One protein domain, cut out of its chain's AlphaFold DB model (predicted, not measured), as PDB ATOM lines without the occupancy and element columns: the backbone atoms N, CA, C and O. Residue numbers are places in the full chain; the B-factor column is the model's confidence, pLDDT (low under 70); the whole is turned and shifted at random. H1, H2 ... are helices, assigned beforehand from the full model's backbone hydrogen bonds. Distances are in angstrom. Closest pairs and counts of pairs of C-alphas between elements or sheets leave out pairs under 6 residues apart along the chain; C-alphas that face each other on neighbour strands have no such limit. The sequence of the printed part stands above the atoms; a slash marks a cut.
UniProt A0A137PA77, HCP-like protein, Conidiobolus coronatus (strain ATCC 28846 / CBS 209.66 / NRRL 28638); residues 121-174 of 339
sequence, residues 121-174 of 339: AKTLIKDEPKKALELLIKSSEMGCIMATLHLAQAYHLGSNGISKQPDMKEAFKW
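AT A GLANCE: This is residues 121 to 174 of the 339 residues of the protein "HCP-like protein" of Conidiobolus coronatus (strain ATCC 28846 / CBS 209.66 / NRRL 28638) (UniProt A0A137PA77). Two helices, H2 and H3, make a V that is joined at the end of H2 and the beginning of H3. Short H1 packs on H2, and H4 folds back side by side with H3. The 54 printed residues hold four named helices, H1 to H4 in order, no named strand: all helix. The whole is compact, radius of gyration of the C-alphas 10.0 A, spanning 25 by 22 by 12 A.

IN THESE COORDINATES: Find C-alpha 121 at (167.603, 177.885, 184.514), where H1, residues 121 to 124, begins. H2, residues 129 to 141, and H3, residues 145 to 157, each run 18.3 A. H4, residues 168 to 174, runs 9.8 A to C-alpha 174 at (178.234, 171.476, 195.623).

HOW THE PARTS SIT: H1 touches H2, residues 131 to 136 alone; closest C-alphas, Ala 121 and Ala 132, 4.2 A. H2, with 136 to 140 alone, touches H3, with 146 to 151 alone, at a steep tilt of 47 degrees, opposite ways; closest C-alphas, Ser 140 and Thr 148, 4.9 A. H3 and H4 form a hairpin at a shallow tilt of 2 degrees; closest C-alphas, Ala 152 and Ala 171, 4.4 A. In H2, H3 and H4 every O i to N i+4 pair is within hydrogen-bond range; H1 is too short for one.

THE WHOLE: The C-alphas farthest apart, Asp 127 and Phe 172, are 26.4 A apart. The printed part has no cut and no long link. Look for pLDDT under 70 at residues 160 to 161.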
ATOM      1  N   ALA A 121     166.995 177.147 183.416       82.19
ATOM      2  CA  ALA A 121     167.603 177.885 184.514       82.19
ATOM      3  C   ALA A 121     168.722 178.824 184.035       82.19
ATOM      4  O   ALA A 121     168.716 180.008 184.369       82.19
ATOM      5  N   LYS A 122     169.624 178.339 183.169       81.88
ATOM      6  CA  LYS A 122     170.714 179.138 182.582       81.88
ATOM      7  C   LYS A 122     170.199 180.387 181.856       81.88
ATOM      8  O   LYS A 122     170.810 181.448 181.959       81.88
ATOM      9  N   THR A 123     169.062 180.284 181.166       75.62
ATOM     10  CA  THR A 123     168.453 181.424 180.455       75.62
ATOM     11  C   THR A 123     167.769 182.448 181.357       75.62
ATOM     12  O   THR A 123     167.426 183.534 180.887       75.62
ATOM     13  N   LEU A 124     167.531 182.098 182.623       79.38
ATOM     14  CA  LEU A 124     166.866 182.942 183.612       79.38
ATOM     15  C   LEU A 124     167.856 183.601 184.580       79.38
ATOM     16  O   LEU A 124     167.453 184.499 185.305       79.38
ATOM     17  N   ILE A 125     169.143 183.220 184.578       82.88
ATOM     18  CA  ILE A 125     170.155 183.726 185.533       82.88
ATOM     19  C   ILE A 125     170.171 185.259 185.600       82.88
ATOM     20  O   ILE A 125     170.261 185.831 186.684       82.88
ATOM     21  N   LYS A 126     170.075 185.921 184.441       79.88
ATOM     22  CA  LYS A 126     170.127 187.383 184.343       79.88
ATOM     23  C   LYS A 126     168.801 188.051 184.720       79.88
ATOM     24  O   LYS A 126     168.818 189.064 185.413       79.88
ATOM     25  N   ASP A 127     167.689 187.502 184.237       80.12
ATOM     26  CA  ASP A 127     166.378 188.161 184.281       80.12
ATOM     27  C   ASP A 127     165.592 187.794 185.552       80.12
ATOM     28  O   ASP A 127     164.997 188.655 186.198       80.12
ATOM     29  N   GLU A 128     165.633 186.521 185.952       83.62
ATOM     30  CA  GLU A 128     164.899 185.945 187.086       83.62
ATOM     31  C   GLU A 128     165.822 185.060 187.949       83.62
ATOM     32  O   GLU A 128     165.638 183.844 188.057       83.62
ATOM     33  N   PRO A 129     166.827 185.659 188.606       85.06
ATOM     34  CA  PRO A 129     167.906 184.931 189.271       85.06
ATOM     35  C   PRO A 129     167.455 183.937 190.351       85.06
ATOM     36  O   PRO A 129     168.005 182.846 190.470       85.06
ATOM     37  N   LYS A 130     166.411 184.286 191.114       86.50
ATOM     38  CA  LYS A 130     165.844 183.398 192.141       86.50
ATOM     39  C   LYS A 130     165.217 182.147 191.524       86.50
ATOM     40  O   LYS A 130     165.513 181.043 191.965       86.50
ATOM     41  N   LYS A 131     164.425 182.323 190.461       85.12
ATOM     42  CA  LYS A 131     163.812 181.213 189.722       85.12
ATOM     43  C   LYS A 131     164.881 180.347 189.052       85.12
ATOM     44  O   LYS A 131     164.784 179.124 189.063       85.12
ATOM     45  N   ALA A 132     165.938 180.967 188.521       86.12
ATOM     46  CA  ALA A 132     167.088 180.243 187.989       86.12
ATOM     47  C   ALA A 132     167.760 179.365 189.056       86.12
ATOM     48  O   ALA A 132     168.032 178.196 188.797       86.12
ATOM     49  N   LEU A 133     167.987 179.892 190.262       89.94
ATOM     50  CA  LEU A 133     168.565 179.124 191.365       89.94
ATOM     51  C   LEU A 133     167.684 177.929 191.760       89.94
ATOM     52  O   LEU A 133     168.193 176.816 191.871       89.94
ATOM     53  N   GLU A 134     166.375 178.131 191.913       89.81
ATOM     54  CA  GLU A 134     165.421 177.055 192.228       89.81
ATOM     55  C   GLU A 134     165.453 175.936 191.176       89.81
ATOM     56  O   GLU A 134     165.546 174.755 191.516       89.81
ATOM     57  N   LEU A 135     165.461 176.296 189.889       87.12
ATOM     58  CA  LEU A 135     165.541 175.329 188.794       87.12
ATOM     59  C   LEU A 135     166.905 174.625 188.729       87.12
ATOM     60  O   LEU A 135     166.953 173.428 188.453       87.12
ATOM     61  N   LEU A 136     168.012 175.318 189.012       89.94
ATOM     62  CA  LEU A 136     169.337 174.690 189.096       89.94
ATOM     63  C   LEU A 136     169.401 173.663 190.229       89.94
ATOM     64  O   LEU A 136     169.924 172.566 190.021       89.94
ATOM     65  N   ILE A 137     168.860 173.994 191.404       91.50
ATOM     66  CA  ILE A 137     168.795 173.074 192.547       91.50
ATOM     67  C   ILE A 137     167.949 171.858 192.176       91.50
ATOM     68  O   ILE A 137     168.439 170.736 192.279       91.50
ATOM     69  N   LYS A 138     166.742 172.073 191.639       88.88
ATOM     70  CA  LYS A 138     165.854 170.996 191.183       88.88
ATOM     71  C   LYS A 138     166.538 170.085 190.161       88.88
ATOM     72  O   LYS A 138     166.549 168.869 190.306       88.88
ATOM     73  N   SER A 139     167.160 170.673 189.142       87.00
ATOM     74  CA  SER A 139     167.900 169.936 188.116       87.00
ATOM     75  C   SER A 139     169.055 169.117 188.714       87.00
ATOM     76  O   SER A 139     169.253 167.960 188.341       87.00
ATOM     77  N   SER A 140     169.792 169.682 189.676       90.75
ATOM     78  CA  SER A 140     170.852 168.978 190.405       90.75
ATOM     79  C   SER A 140     170.314 167.816 191.248       90.75
ATOM     80  O   SER A 140     170.917 166.746 191.260       90.75
ATOM     81  N   GLU A 141     169.195 168.001 191.950       90.06
ATOM     82  CA  GLU A 141     168.534 166.956 192.746       90.06
ATOM     83  C   GLU A 141     168.026 165.799 191.889       90.06
ATOM     84  O   GLU A 141     168.095 164.650 192.316       90.06
ATOM     85  N   MET A 142     167.624 166.076 190.649       84.44
ATOM     86  CA  MET A 142     167.272 165.050 189.665       84.44
ATOM     87  C   MET A 142     168.499 164.424 188.966       84.44
ATOM     88  O   MET A 142     168.347 163.687 187.994       84.44
ATOM     89  N   GLY A 143     169.723 164.716 189.423       85.50
ATOM     90  CA  GLY A 143     170.956 164.088 188.936       85.50
ATOM     91  C   GLY A 143     171.650 164.806 187.774       85.50
ATOM     92  O   GLY A 143     172.586 164.260 187.190       85.50
ATOM     93  N   CYS A 144     171.257 166.036 187.418       85.50
ATOM     94  CA  CYS A 144     171.970 166.779 186.381       85.50
ATOM     95  C   CYS A 144     173.363 167.205 186.867       85.50
ATOM     96  O   CYS A 144     173.533 168.144 187.656       85.50
ATOM     97  N   ILE A 145     174.389 166.543 186.331       86.75
ATOM     98  CA  ILE A 145     175.795 166.849 186.618       86.75
ATOM     99  C   ILE A 145     176.134 168.299 186.229       86.75
ATOM    100  O   ILE A 145     176.830 168.988 186.974       86.75
ATOM    101  N   MET A 146     175.601 168.787 185.100       84.31
ATOM    102  CA  MET A 146     175.843 170.158 184.629       84.31
ATOM    103  C   MET A 146     175.287 171.204 185.599       84.31
ATOM    104  O   MET A 146     175.982 172.167 185.912       84.31
ATOM    105  N   ALA A 147     174.072 171.000 186.118       89.69
ATOM    106  CA  ALA A 147     173.477 171.911 187.094       89.69
ATOM    107  C   ALA A 147     174.255 171.922 188.411       89.69
ATOM    108  O   ALA A 147     174.535 172.987 188.955       89.69
ATOM    109  N   THR A 148     174.662 170.741 188.885       92.50
ATOM    110  CA  THR A 148     175.442 170.606 190.124       92.50
ATOM    111  C   THR A 148     176.789 171.329 190.013       92.50
ATOM    112  O   THR A 148     177.163 172.082 190.912       92.50
ATOM    113  N   LEU A 149     177.490 171.174 188.884       89.75
ATOM    114  CA  LEU A 149     178.748 171.880 188.625       89.75
ATOM    115  C   LEU A 149     178.541 173.396 188.491       89.75
ATOM    116  O   LEU A 149     179.351 174.169 189.000       89.75
ATOM    117  N   HIS A 150     177.455 173.825 187.842       89.88
ATOM    118  CA  HIS A 150     177.128 175.243 187.710       89.88
ATOM    119  C   HIS A 150     176.904 175.884 189.081       89.88
ATOM    120  O   HIS A 150     177.459 176.946 189.350       89.88
ATOM    121  N   LEU A 151     176.145 175.233 189.970       92.44
ATOM    122  CA  LEU A 151     175.945 175.710 191.342       92.44
ATOM    123  C   LEU A 151     177.282 175.858 192.074       92.44
ATOM    124  O   LEU A 151     177.552 176.918 192.636       92.44
ATOM    125  N   ALA A 152     178.159 174.853 191.986       92.56
ATOM    126  CA  ALA A 152     179.487 174.911 192.593       92.56
ATOM    127  C   ALA A 152     180.310 176.113 192.092       92.56
ATOM    128  O   ALA A 152     180.860 176.871 192.891       92.56
ATOM    129  N   GLN A 153     180.341 176.336 190.776       89.75
ATOM    130  CA  GLN A 153     181.046 177.466 190.163       89.75
ATOM    131  C   GLN A 153     180.423 178.819 190.525       89.75
ATOM    132  O   GLN A 153     181.148 179.786 190.753       89.75
ATOM    133  N   ALA A 154     179.094 178.894 190.604       90.50
ATOM    134  CA  ALA A 154     178.379 180.117 190.940       90.50
ATOM    135  C   ALA A 154     178.663 180.575 192.377       90.50
ATOM    136  O   ALA A 154     178.847 181.771 192.610       90.50
ATOM    137  N   TYR A 155     178.749 179.637 193.325       91.69
ATOM    138  CA  TYR A 155     179.189 179.938 194.687       91.69
ATOM    139  C   TYR A 155     180.692 180.226 194.758       91.69
ATOM    140  O   TYR A 155     181.086 181.143 195.467       91.69
ATOM    141  N   HIS A 156     181.532 179.522 193.995       89.50
ATOM    142  CA  HIS A 156     182.984 179.737 193.995       89.50
ATOM    143  C   HIS A 156     183.364 181.136 193.490       89.50
ATOM    144  O   HIS A 156     184.118 181.847 194.147       89.50
ATOM    145  N   LEU A 157     182.843 181.556 192.337       86.75
ATOM    146  CA  LEU A 157     183.226 182.830 191.722       86.75
ATOM    147  C   LEU A 157     182.432 184.024 192.262       86.75
ATOM    148  O   LEU A 157     182.856 185.165 192.095       86.75
ATOM    149  N   GLY A 158     181.279 183.771 192.889       81.69
ATOM    150  CA  GLY A 158     180.232 184.776 193.007       81.69
ATOM    151  C   GLY A 158     179.644 185.061 191.623       81.69
ATOM    152  O   GLY A 158     180.336 185.448 190.685       81.69
ATOM    153  N   SER A 159     178.345 184.850 191.465       75.69
ATOM    154  CA  SER A 159     177.656 185.058 190.195       75.69
ATOM    155  C   SER A 159     176.395 185.862 190.424       75.69
ATOM    156  O   SER A 159     175.561 185.502 191.266       75.69
ATOM    157  N   ASN A 160     176.248 186.941 189.650       59.12
ATOM    158  CA  ASN A 160     175.049 187.763 189.650       59.12
ATOM    159  C   ASN A 160     173.837 186.865 189.390       59.12
ATOM    160  O   ASN A 160     173.622 186.389 188.281       59.12
ATOM    161  N   GLY A 161     173.071 186.636 190.453       63.09
ATOM    162  CA  GLY A 161     171.823 185.896 190.419       63.09
ATOM    163  C   GLY A 161     171.758 184.630 191.272       63.09
ATOM    164  O   GLY A 161     170.672 184.252 191.688       63.09
ATOM    165  N   ILE A 162     172.894 184.025 191.621       71.94
ATOM    166  CA  ILE A 162     172.926 182.833 192.490       71.94
ATOM    167  C   ILE A 162     173.602 183.163 193.819       71.94
ATOM    168  O   ILE A 162     173.010 182.971 194.878       71.94
ATOM    169  N   SER A 163     174.802 183.748 193.769       74.62
ATOM    170  CA  SER A 163     175.514 184.223 194.955       74.62
ATOM    171  C   SER A 163     176.122 185.590 194.691       74.62
ATOM    172  O   SER A 163     176.926 185.753 193.778       74.62
ATOM    173  N   LYS A 164     175.758 186.590 195.501       74.69
ATOM    174  CA  LYS A 164     176.247 187.972 195.334       74.69
ATOM    175  C   LYS A 164     177.755 188.116 195.562       74.69
ATOM    176  O   LYS A 164     178.332 189.095 195.107       74.69
ATOM    177  N   GLN A 165     178.358 187.192 196.304       85.19
ATOM    178  CA  GLN A 165     179.783 187.149 196.621       85.19
ATOM    179  C   GLN A 165     180.263 185.690 196.607       85.19
ATOM    180  O   GLN A 165     179.436 184.791 196.783       85.19
ATOM    181  N   PRO A 166     181.566 185.435 196.414       88.31
ATOM    182  CA  PRO A 166     182.143 184.110 196.615       88.31
ATOM    183  C   PRO A 166     181.784 183.518 197.987       88.31
ATOM    184  O   PRO A 166     182.009 184.150 199.019       88.31
ATOM    185  N   ASP A 167     181.264 182.294 198.000       90.62
ATOM    186  CA  ASP A 167     181.056 181.466 199.190       90.62
ATOM    187  C   ASP A 167     181.700 180.099 198.951       90.62
ATOM    188  O   ASP A 167     181.101 179.173 198.398       90.62
ATOM    189  N   MET A 168     182.958 179.976 199.371       89.31
ATOM    190  CA  MET A 168     183.713 178.740 199.186       89.31
ATOM    191  C   MET A 168     183.150 177.577 199.996       89.31
ATOM    192  O   MET A 168     183.257 176.434 199.558       89.31
ATOM    193  N   LYS A 169     182.528 177.838 201.150       90.44
ATOM    194  CA  LYS A 169     181.959 176.774 201.979       90.44
ATOM    195  C   LYS A 169     180.781 176.127 201.261       90.44
ATOM    196  O   LYS A 169     180.679 174.902 201.236       90.44
ATOM    197  N   GLU A 170     179.920 176.938 200.657       91.12
ATOM    198  CA  GLU A 170     178.797 176.432 199.872       91.12
ATOM    199  C   GLU A 170     179.275 175.805 198.556       91.12
ATOM    200  O   GLU A 170     178.846 174.705 198.210       91.12
ATOM    201  N   ALA A 171     180.245 176.425 197.874       92.81
ATOM    202  CA  ALA A 171     180.853 175.862 196.670       92.81
ATOM    203  C   ALA A 171     181.408 174.452 196.908       92.81
ATOM    204  O   ALA A 171     181.161 173.556 196.105       92.81
ATOM    205  N   PHE A 172     182.108 174.228 198.026       93.50
ATOM    206  CA  PHE A 172     182.649 172.914 198.382       93.50
ATOM    207  C   PHE A 172     181.563 171.856 198.548       93.50
ATOM    208  O   PHE A 172     181.732 170.751 198.042       93.50
ATOM    209  N   LYS A 173     180.429 172.179 199.184       93.56
ATOM    210  CA  LYS A 173     179.303 171.235 199.290       93.56
ATOM    211  C   LYS A 173     178.805 170.808 197.910       93.56
ATOM    212  O   LYS A 173     178.595 169.622 197.665       93.56
ATOM    213  N   TRP A 174     178.666 171.763 196.991       94.75
ATOM    214  CA  TRP A 174     178.234 171.476 195.623       94.75
ATOM    215  C   TRP A 174     179.295 170.730 194.811       94.75
ATOM    216  O   TRP A 174     178.942 169.833 194.049       94.75
TER     217      TRP A 174